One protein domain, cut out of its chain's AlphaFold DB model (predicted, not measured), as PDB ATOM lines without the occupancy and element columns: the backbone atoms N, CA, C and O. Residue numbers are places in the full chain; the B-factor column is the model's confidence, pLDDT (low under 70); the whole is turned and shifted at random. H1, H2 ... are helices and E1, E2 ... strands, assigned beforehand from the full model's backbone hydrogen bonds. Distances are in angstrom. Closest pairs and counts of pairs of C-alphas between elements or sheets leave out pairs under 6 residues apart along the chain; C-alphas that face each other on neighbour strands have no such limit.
ATOM      1  N   ILE A 106     179.244 266.525 255.241       79.94
ATOM      2  CA  ILE A 106     180.541 267.058 254.823       79.94
ATOM      3  C   ILE A 106     180.541 268.579 255.019       79.94
ATOM      4  O   ILE A 106     179.754 269.302 254.404       79.94
ATOM      5  N   ASN A 107     181.435 269.077 255.872       76.88
ATOM      6  CA  ASN A 107     181.620 270.510 256.096       76.88
ATOM      7  C   ASN A 107     182.425 271.125 254.943       76.88
ATOM      8  O   ASN A 107     183.595 270.796 254.753       76.88
ATOM      9  N   ILE A 108     181.812 272.041 254.191       79.25
ATOM     10  CA  ILE A 108     182.437 272.702 253.040       79.25
ATOM     11  C   ILE A 108     182.125 274.203 253.005       79.25
ATOM     12  O   ILE A 108     181.171 274.696 253.608       79.25
ATOM     13  N   ASN A 109     182.945 274.961 252.280       77.12
ATOM     14  CA  ASN A 109     182.687 276.373 251.998       77.12
ATOM     15  C   ASN A 109     181.750 276.540 250.780       77.12
ATOM     16  O   ASN A 109     181.443 275.589 250.062       77.12
ATOM     17  N   LYS A 110     181.283 277.775 250.530       69.12
ATOM     18  CA  LYS A 110     180.359 278.075 249.414       69.12
ATOM     19  C   LYS A 110     180.925 277.688 248.037       69.12
ATOM     20  O   LYS A 110     180.158 277.280 247.172       69.12
ATOM     21  N   SER A 111     182.235 277.820 247.828       69.62
ATOM     22  CA  SER A 111     182.906 277.426 246.579       69.62
ATOM     23  C   SER A 111     182.981 275.906 246.420       69.62
ATOM     24  O   SER A 111     182.672 275.395 245.346       69.62
ATOM     25  N   GLY A 112     183.273 275.182 247.501       69.75
ATOM     26  CA  GLY A 112     183.331 273.722 247.527       69.75
ATOM     27  C   GLY A 112     181.984 273.064 247.226       69.75
ATOM     28  O   GLY A 112     181.953 271.990 246.638       69.75
ATOM     29  N   LEU A 113     180.860 273.732 247.529       72.12
ATOM     30  CA  LEU A 113     179.526 273.208 247.199       72.12
ATOM     31  C   LEU A 113     179.316 273.159 245.684       72.12
ATOM     32  O   LEU A 113     178.758 272.200 245.162       72.12
ATOM     33  N   ARG A 114     179.807 274.172 244.961       68.19
ATOM     34  CA  ARG A 114     179.732 274.211 243.495       68.19
ATOM     35  C   ARG A 114     180.649 273.177 242.852       68.19
ATOM     36  O   ARG A 114     180.268 272.567 241.857       68.19
ATOM     37  N   GLU A 115     181.837 272.973 243.411       71.12
ATOM     38  CA  GLU A 115     182.763 271.941 242.936       71.12
ATOM     39  C   GLU A 115     182.202 270.533 243.149       71.12
ATOM     40  O   GLU A 115     182.242 269.731 242.217       71.12
ATOM     41  N   ALA A 116     181.586 270.259 244.304       68.88
ATOM     42  CA  ALA A 116     180.937 268.977 244.586       68.88
ATOM     43  C   ALA A 116     179.811 268.657 243.583       68.88
ATOM     44  O   ALA A 116     179.717 267.530 243.093       68.88
ATOM     45  N   ILE A 117     179.013 269.664 243.204       70.50
ATOM     46  CA  ILE A 117     177.961 269.526 242.181       70.50
ATOM     47  C   ILE A 117     178.565 269.234 240.803       70.50
ATOM     48  O   ILE A 117     178.102 268.332 240.108       70.50
ATOM     49  N   LYS A 118     179.623 269.955 240.405       68.12
ATOM     50  CA  LYS A 118     180.298 269.744 239.110       68.12
ATOM     51  C   LYS A 118     180.988 268.384 239.009       68.12
ATOM     52  O   LYS A 118     181.058 267.821 237.922       68.12
ATOM     53  N   GLN A 119     181.491 267.864 240.127       68.19
ATOM     54  CA  GLN A 119     182.145 266.556 240.204       68.19
ATOM     55  C   GLN A 119     181.152 265.385 240.305       68.19
ATOM     56  O   GLN A 119     181.586 264.237 240.359       68.19
ATOM     57  N   GLY A 120     179.837 265.648 240.317       61.78
ATOM     58  CA  GLY A 120     178.809 264.605 240.354       61.78
ATOM     59  C   GLY A 120     178.729 263.861 241.690       61.78
ATOM     60  O   GLY A 120     178.307 262.707 241.721       61.78
ATOM     61  N   GLN A 121     179.146 264.489 242.795       66.69
ATOM     62  CA  GLN A 121     179.011 263.912 244.134       66.69
ATOM     63  C   GLN A 121     177.560 264.057 244.621       66.69
ATOM     64  O   GLN A 121     177.209 264.964 245.376       66.69
ATOM     65  N   CYS A 122     176.696 263.177 244.125       65.94
ATOM     66  CA  CYS A 122     175.265 263.186 244.404       65.94
ATOM     67  C   CYS A 122     174.896 262.233 245.554       65.94
ATOM     68  O   CYS A 122     175.635 261.313 245.899       65.94
ATOM     69  N   ASN A 123     173.726 262.463 246.151       73.19
ATOM     70  CA  ASN A 123     173.145 261.737 247.287       73.19
ATOM     71  C   ASN A 123     173.914 261.895 248.609       73.19
ATOM     72  O   ASN A 123     173.947 260.978 249.427       73.19
ATOM     73  N   SER A 124     174.518 263.065 248.831       77.06
ATOM     74  CA  SER A 124     175.276 263.385 250.048       77.06
ATOM     75  C   SER A 124     174.805 264.691 250.692       77.06
ATOM     76  O   SER A 124     174.305 265.594 250.012       77.06
ATOM     77  N   TYR A 125     174.962 264.782 252.016       81.88
ATOM     78  CA  TYR A 125     174.631 265.966 252.809       81.88
ATOM     79  C   TYR A 125     175.870 266.843 253.018       81.88
ATOM     80  O   TYR A 125     176.924 266.365 253.440       81.88
ATOM     81  N   TYR A 126     175.724 268.143 252.780       82.50
ATOM     82  CA  TYR A 126     176.796 269.126 252.890       82.50
ATOM     83  C   TYR A 126     176.392 270.270 253.808       82.50
ATOM     84  O   TYR A 126     175.322 270.849 253.645       82.50
ATOM     85  N   LYS A 127     177.254 270.664 254.739       81.31
ATOM     86  CA  LYS A 127     177.020 271.835 255.589       81.31
ATOM     87  C   LYS A 127     177.847 273.015 255.087       81.31
ATOM     88  O   LYS A 127     179.068 272.925 255.002       81.31
ATOM     89  N   VAL A 128     177.173 274.134 254.806       79.69
ATOM     90  CA  VAL A 128     177.797 275.421 254.454       79.69
ATOM     91  C   VAL A 128     177.226 276.511 255.357       79.69
ATOM     92  O   VAL A 128     176.082 276.946 255.197       79.69
ATOM     93  N   GLY A 129     178.034 276.984 256.308       78.06
ATOM     94  CA  GLY A 129     177.604 277.976 257.297       78.06
ATOM     95  C   GLY A 129     176.429 277.465 258.138       78.06
ATOM     96  O   GLY A 129     176.501 276.377 258.707       78.06
ATOM     97  N   ASN A 130     175.336 278.235 258.189       77.88
ATOM     98  CA  ASN A 130     174.128 277.889 258.952       77.88
ATOM     99  C   ASN A 130     173.072 277.115 258.133       77.88
ATOM    100  O   ASN A 130     171.875 277.238 258.388       77.88
ATOM    101  N   ARG A 131     173.486 276.386 257.087       82.31
ATOM    102  CA  ARG A 131     172.585 275.639 256.196       82.31
ATOM    103  C   ARG A 131     173.156 274.267 255.854       82.31
ATOM    104  O   ARG A 131     174.362 274.135 255.639       82.31
ATOM    105  N   ILE A 132     172.275 273.277 255.759       82.00
ATOM    106  CA  ILE A 132     172.581 271.923 255.284       82.00
ATOM    107  C   ILE A 132     171.955 271.764 253.908       82.00
ATOM    108  O   ILE A 132     170.787 272.089 253.741       82.00
ATOM    109  N   TYR A 133     172.721 271.285 252.941       82.00
ATOM    110  CA  TYR A 133     172.329 271.064 251.558       82.00
ATOM    111  C   TYR A 133     172.306 269.565 251.275       82.00
ATOM    112  O   TYR A 133     173.183 268.840 251.741       82.00
ATOM    113  N   TYR A 134     171.337 269.112 250.489       81.75
ATOM    114  CA  TYR A 134     171.279 267.747 249.981       81.75
ATOM    115  C   TYR A 134     171.189 267.779 248.463       81.75
ATOM    116  O   TYR A 134     170.240 268.325 247.890       81.75
ATOM    117  N   ILE A 135     172.215 267.228 247.822       76.56
ATOM    118  CA  ILE A 135     172.348 267.221 246.369       76.56
ATOM    119  C   ILE A 135     171.835 265.877 245.863       76.56
ATOM    120  O   ILE A 135     172.385 264.843 246.224       76.56
ATOM    121  N   THR A 136     170.819 265.885 245.002       73.94
ATOM    122  CA  THR A 136     170.388 264.691 244.256       73.94
ATOM    123  C   THR A 136     170.742 264.839 242.779       73.94
ATOM    124  O   THR A 136     170.828 265.958 242.272       73.94
ATOM    125  N   ASP A 137     170.899 263.720 242.068       69.62
ATOM    126  CA  ASP A 137     171.151 263.719 240.615       69.62
ATOM    127  C   ASP A 137     170.026 264.377 239.798       69.62
ATOM    128  O   ASP A 137     170.256 264.919 238.717       69.62
ATOM    129  N   ALA A 138     168.785 264.299 240.284       65.50
ATOM    130  CA  ALA A 138     167.632 264.880 239.607       65.50
ATOM    131  C   ALA A 138     167.563 266.401 239.805       65.50
ATOM    132  O   ALA A 138     167.260 267.133 238.863       65.50
ATOM    133  N   ASP A 139     167.866 266.868 241.018       69.94
ATOM    134  CA  ASP A 139     167.834 268.285 241.376       69.94
ATOM    135  C   ASP A 139     169.055 269.027 240.790       69.94
ATOM    136  O   ASP A 139     168.914 270.126 240.246       69.94
ATOM    137  N   SER A 140     170.236 268.390 240.769       67.06
ATOM    138  CA  SER A 140     171.464 268.968 240.200       67.06
ATOM    139  C   SER A 140     171.349 269.243 238.698       67.06
ATOM    140  O   SER A 140     171.739 270.318 238.241       67.06
ATOM    141  N   LYS A 141     170.723 268.338 237.929       69.06
ATOM    142  CA  LYS A 141     170.440 268.532 236.491       69.06
ATOM    143  C   LYS A 141     169.497 269.702 236.213       69.06
ATOM    144  O   LYS A 141     169.538 270.274 235.128       69.06
ATOM    145  N   LYS A 142     168.659 270.060 237.186       68.25
ATOM    146  CA  LYS A 142     167.736 271.202 237.126       68.25
ATOM    147  C   LYS A 142     168.346 272.490 237.701       68.25
ATOM    148  O   LYS A 142     167.702 273.544 237.692       68.25
ATOM    149  N   GLY A 143     169.586 272.421 238.194       69.94
ATOM    150  CA  GLY A 143     170.300 273.542 238.803       69.94
ATOM    151  C   GLY A 143     169.755 273.958 240.170       69.94
ATOM    152  O   GLY A 143     169.972 275.096 240.579       69.94
ATOM    153  N   ILE A 144     169.025 273.076 240.860       76.88
ATOM    154  CA  ILE A 144     168.418 273.354 242.168       76.88
ATOM    155  C   ILE A 144     168.988 272.411 243.223       76.88
ATOM    156  O   ILE A 144     169.352 271.276 242.930       76.88
ATOM    157  N   VAL A 145     169.068 272.867 244.472       80.19
ATOM    158  CA  VAL A 145     169.483 272.018 245.599       80.19
ATOM    159  C   VAL A 145     168.591 272.270 246.799       80.19
ATOM    160  O   VAL A 145     168.246 273.414 247.113       80.19
ATOM    161  N   LYS A 146     168.225 271.181 247.477       84.06
ATOM    162  CA  LYS A 146     167.443 271.221 248.711       84.06
ATOM    163  C   LYS A 146     168.329 271.682 249.854       84.06
ATOM    164  O   LYS A 146     169.450 271.196 249.994       84.06
ATOM    165  N   TYR A 147     167.829 272.590 250.679       84.06
ATOM    166  CA  TYR A 147     168.521 273.034 251.875       84.06
ATOM    167  C   TYR A 147     167.594 273.174 253.082       84.06
ATOM    168  O   TYR A 147     166.412 273.496 252.957       84.06
ATOM    169  N   TRP A 148     168.180 273.001 254.265       84.19
ATOM    170  CA  TRP A 148     167.559 273.238 255.563       84.19
ATOM    171  C   TRP A 148     168.350 274.307 256.322       84.19
ATOM    172  O   TRP A 148     169.581 274.207 256.407       84.19
ATOM    173  N   PRO A 149     167.694 275.345 256.864       78.94
ATOM    174  CA  PRO A 149     168.336 276.253 257.803       78.94
ATOM    175  C   PRO A 149     168.613 275.521 259.122       78.94
ATOM    176  O   PRO A 149     167.774 274.770 259.615       78.94
ATOM    177  N   ILE A 150     169.802 275.728 259.689       71.94
ATOM    178  CA  ILE A 150     170.169 275.177 260.995       71.94
ATOM    179  C   ILE A 150     169.538 276.072 262.069       71.94
ATOM    180  O   ILE A 150     170.121 277.069 262.500       71.94
ATOM    181  N   GLU A 151     168.315 275.728 262.450       72.75
ATOM    182  CA  GLU A 151     167.539 276.344 263.531       72.75
ATOM    183  C   GLU A 151     167.343 275.323 264.661       72.75
ATOM    184  O   GLU A 151     167.469 274.119 264.432       72.75
ATOM    185  N   ASP A 152     167.046 275.769 265.887       60.16
ATOM    186  CA  ASP A 152     166.951 274.863 267.045       60.16
ATOM    187  C   ASP A 152     165.880 273.764 266.855       60.16
ATOM    188  O   ASP A 152     166.096 272.631 267.282       60.16
ATOM    189  N   GLY A 153     164.799 274.038 266.110       59.75
ATOM    190  CA  GLY A 153     163.764 273.050 265.754       59.75
ATOM    191  C   GLY A 153     164.205 271.969 264.753       59.75
ATOM    192  O   GLY A 153     163.519 270.965 264.570       59.75
ATOM    193  N   LEU A 154     165.372 272.117 264.114       65.19
ATOM    194  CA  LEU A 154     165.933 271.081 263.240       65.19
ATOM    195  C   LEU A 154     166.396 269.852 264.045       65.19
ATOM    196  O   LEU A 154     166.414 268.747 263.510       65.19
ATOM    197  N   PHE A 155     166.717 270.026 265.330       67.56
ATOM    198  CA  PHE A 155     167.233 268.982 266.225       67.56
ATOM    199  C   PHE A 155     166.150 268.322 267.093       67.56
ATOM    200  O   PHE A 155     166.471 267.638 268.065       67.56
ATOM    201  N   ASP A 156     164.875 268.520 266.751       63.34
ATOM    202  CA  ASP A 156     163.752 267.883 267.435       63.34
ATOM    203  C   ASP A 156     163.713 266.362 267.221       63.34
ATOM    204  O   ASP A 156     164.283 265.808 266.274       63.34
ATOM    205  N   THR A 157     162.952 265.679 268.084       58.94
ATOM    206  CA  THR A 157     162.803 264.211 268.124       58.94
ATOM    207  C   THR A 157     162.377 263.575 266.803       58.94
ATOM    208  O   THR A 157     162.567 262.379 266.607       58.94
ATOM    209  N   ASN A 158     161.825 264.359 265.880       61.72
ATOM    210  CA  ASN A 158     161.308 263.870 264.606       61.72
ATOM    211  C   ASN A 158     162.347 263.844 263.472       61.72
ATOM    212  O   ASN A 158     162.102 263.186 262.461       61.72
ATOM    213  N   ASN A 159     163.491 264.523 263.618       64.06
ATOM    214  CA  ASN A 159     164.438 264.727 262.514       64.06
ATOM    215  C   ASN A 159     165.680 263.826 262.554       64.06
ATOM    216  O   ASN A 159     166.486 263.907 261.637       64.06
ATOM    217  N   ASN A 160     165.843 262.952 263.559       70.81
ATOM    218  CA  ASN A 160     167.023 262.079 263.719       70.81
ATOM    219  C   ASN A 160     168.369 262.827 263.597       70.81
ATOM    220  O   ASN A 160     169.356 262.272 263.110       70.81
ATOM    221  N   MET A 161     168.415 264.090 264.020       74.44
ATOM    222  CA  MET A 161     169.604 264.935 263.942       74.44
ATOM    223  C   MET A 161     170.089 265.303 265.335       74.44
ATOM    224  O   MET A 161     169.291 265.563 266.234       74.44
ATOM    225  N   CYS A 162     171.404 265.383 265.507       72.88
ATOM    226  CA  CYS A 162     172.003 265.918 266.721       72.88
ATOM    227  C   CYS A 162     173.197 266.820 266.394       72.88
ATOM    228  O   CYS A 162     173.788 266.747 265.314       72.88
ATOM    229  N   ARG A 163     173.526 267.713 267.330       74.19
ATOM    230  CA  ARG A 163     174.630 268.667 267.198       74.19
ATOM    231  C   ARG A 163     175.584 268.530 268.366       74.19
ATOM    232  O   ARG A 163     175.151 268.525 269.517       74.19
ATOM    233  N   PHE A 164     176.876 268.522 268.068       71.62
ATOM    234  CA  PHE A 164     177.926 268.615 269.069       71.62
ATOM    235  C   PHE A 164     178.961 269.652 268.632       71.62
ATOM    236  O   PHE A 164     179.659 269.472 267.642       71.62
ATOM    237  N   GLY A 165     179.036 270.775 269.351       70.94
ATOM    238  CA  GLY A 165     179.827 271.924 268.902       70.94
ATOM    239  C   GLY A 165     179.346 272.436 267.539       70.94
ATOM    240  O   GLY A 165     178.158 272.754 267.390       70.94
ATOM    241  N   ASP A 166     180.268 272.488 266.576       66.94
ATOM    242  CA  ASP A 166     180.013 272.842 265.177       66.94
ATOM    243  C   ASP A 166     179.713 271.626 264.289       66.94
ATOM    244  O   ASP A 166     179.334 271.801 263.129       66.94
ATOM    245  N   ASP A 167     179.799 270.406 264.812       71.56
ATOM    246  CA  ASP A 167     179.507 269.196 264.052       71.56
ATOM    247  C   ASP A 167     178.027 268.830 264.162       71.56
ATOM    248  O   ASP A 167     177.391 268.949 265.217       71.56
ATOM    249  N   VAL A 168     177.462 268.417 263.031       76.31
ATOM    250  CA  VAL A 168     176.068 267.992 262.915       76.31
ATOM    251  C   VAL A 168     176.067 266.559 262.415       76.31
ATOM    252  O   VAL A 168     176.709 266.260 261.410       76.31
ATOM    253  N   TYR A 169     175.336 265.688 263.103       75.94
ATOM    254  CA  TYR A 169     175.247 264.272 262.773       75.94
ATOM    255  C   TYR A 169     173.813 263.918 262.387       75.94
ATOM    256  O   TYR A 169     172.857 264.320 263.059       75.94
ATOM    257  N   LEU A 170     173.675 263.139 261.314       77.62
ATOM    258  CA  LEU A 170     172.411 262.563 260.869       77.62
ATOM    259  C   LEU A 170     172.403 261.079 261.228       77.62
ATOM    260  O   LEU A 170     173.124 260.280 260.642       77.62
ATOM    261  N   ILE A 171     171.610 260.719 262.231       70.19
ATOM    262  CA  ILE A 171     171.662 259.402 262.865       70.19
ATOM    263  C   ILE A 171     171.029 258.329 261.981       70.19
ATOM    264  O   ILE A 171     171.603 257.254 261.840       70.19
ATOM    265  N   ARG A 172     169.874 258.603 261.357       67.00
ATOM    266  CA  ARG A 172     169.219 257.663 260.430       67.00
ATOM    267  C   ARG A 172     168.308 258.351 259.418       67.00
ATOM    268  O   ARG A 172     167.387 259.069 259.813       67.00
ATOM    269  N   GLY A 173     168.462 257.959 258.153       66.00
ATOM    270  CA  GLY A 173     167.527 258.255 257.067       66.00
ATOM    271  C   GLY A 173     167.654 259.676 256.531       66.00
ATOM    272  O   GLY A 173     168.741 260.242 256.533       66.00
ATOM    273  N   ASP A 174     166.533 260.232 256.077       65.94
ATOM    274  CA  ASP A 174     166.453 261.585 255.534       65.94
ATOM    275  C   ASP A 174     165.960 262.599 256.566       65.94
ATOM    276  O   ASP A 174     165.215 262.269 257.495       65.94
ATOM    277  N   ILE A 175     166.336 263.864 256.369       73.50
ATOM    278  CA  ILE A 175     165.839 264.978 257.179       73.50
ATOM    279  C   ILE A 175     164.342 265.163 256.887       73.50
ATOM    280  O   ILE A 175     163.953 265.552 255.787       73.50
ATOM    281  N   LYS A 176     163.495 264.899 257.890       69.50
ATOM    282  CA  LYS A 176     162.026 265.005 257.780       69.50
ATOM    283  C   LYS A 176     161.491 266.433 257.922       69.50
ATOM    284  O   LYS A 176     160.299 266.662 257.719       69.50
ATOM    285  N   TYR A 177     162.351 267.387 258.262       72.62
ATOM    286  CA  TYR A 177     161.993 268.796 258.361       72.62
ATOM    287  C   TYR A 177     161.670 269.376 256.972       72.62
ATOM    288  O   TYR A 177     162.274 268.946 255.983       72.62
ATOM    289  N   PRO A 178     160.768 270.367 256.858       73.12
ATOM    290  CA  PRO A 178     160.498 271.025 255.585       73.12
ATOM    291  C   PRO A 178     161.782 271.603 254.972       73.12
ATOM    292  O   PRO A 178     162.507 272.362 255.619       73.12
ATOM    293  N   PHE A 179     162.064 271.237 253.721       76.69
ATOM    294  CA  PHE A 179     163.198 271.764 252.965       76.69
ATOM    295  C   PHE A 179     162.797 272.996 252.154       76.69
ATOM    296  O   PHE A 179     161.643 273.169 251.767       76.69
ATOM    297  N   LYS A 180     163.784 273.839 251.859       80.50
ATOM    298  CA  LYS A 180     163.690 274.929 250.884       80.50
ATOM    299  C   LYS A 180     164.597 274.624 249.699       80.50
ATOM    300  O   LYS A 180     165.505 273.806 249.806       80.50
ATOM    301  N   TYR A 181     164.379 275.290 248.573       79.75
ATOM    302  CA  TYR A 181     165.249 275.161 247.409       79.75
ATOM    303  C   TYR A 181     166.129 276.393 247.234       79.75
ATOM    304  O   TYR A 181     165.683 277.521 247.442       79.75
ATOM    305  N   SER A 182     167.382 276.170 246.848       76.25
ATOM    306  CA  SER A 182     168.303 277.219 246.419       76.25
ATOM    307  C   SER A 182     168.629 277.026 244.947       76.25
ATOM    308  O   SER A 182     168.921 275.904 244.528       76.25
ATOM    309  N   ASP A 183     168.623 278.124 244.194       76.31
ATOM    310  CA  ASP A 183     169.146 278.143 242.831       76.31
ATOM    311  C   ASP A 183     170.677 278.191 242.854       76.31
ATOM    312  O   ASP A 183     171.281 278.833 243.724       76.31
ATOM    313  N   ILE A 184     171.301 277.467 241.931       73.44
ATOM    314  CA  ILE A 184     172.758 277.342 241.817       73.44
ATOM    315  C   ILE A 184     173.254 277.771 240.434       73.44
ATOM    316  O   ILE A 184     174.464 277.954 240.266       73.44
TER     317      ILE A 184
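AT A GLANCE: This is residues 106 to 184 of the 612 residues of an uncharacterized protein of Dysgonomonas macrotermitis (UniProt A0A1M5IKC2). Two lobes lie end to end along the long axis: a larger one, a strongly twisted sheet of E1, E2, E3 and E6 with H1 over one face and little H2 beside the strands on the opposite face, and a smaller one, the hairpin E4 and E5 with short H3 beside E4. The 79 printed residues hold three named helices and six named strands, in the order H1 E1 E2 H2 E3 H3 E4 E5 E6. The larger sheet's order is E1 E2 E3 E6, antiparallel; the class is mixed. The whole is compact, with a radius of gyration of the C-alphas of 12.2 A and spans of 33 by 22 by 19 A.

IN THESE COORDINATES: H1, residues 110 to 118, begins at C-alpha (180.359, 278.075, 249.414) and is 13.3 A long. E1 is residues 124 to 128, 13.1 A; E2 131 to 135, 12.9 A; H2 137 to 141; E3 144 to 149, 15.9 A; H3 152 to 155. E4 is residues 161 to 164, E5 167 to 170, and E6 180 to 183, ending at C-alpha (169.146, 278.143, 242.831).

HOW THE PARTS SIT: E1 and E2 form a hairpin, with N 126 and O 133 2.8 A apart. N 134 of E2 and O 146 of E3 are 2.9 A apart, N 147 of E3 and O 180 of E6 2.8 A. H1 is on this sheet at a height of 9.3 A, along the strands. In H1 4 of 5 O i to N i+4 pairs are within hydrogen-bond range, in H2 0 of 1 and 0 of 2 O i to N i+3 pairs; H3 is too short for an O i to N i+4 pair. In the hairpin E4 and E5, N 164 and O 167 are 2.9 A apart. E5 is only just apart from E1, at 8.3 A.

THE WHOLE: The C-alphas of Lys 118 and Thr 157, the two farthest apart, are 34.3 A apart. The printed part has no cut and no long link. Its mean pLDDT is 72.8, with 30 residues under 70, among them 137 to 143 and 152 to 159.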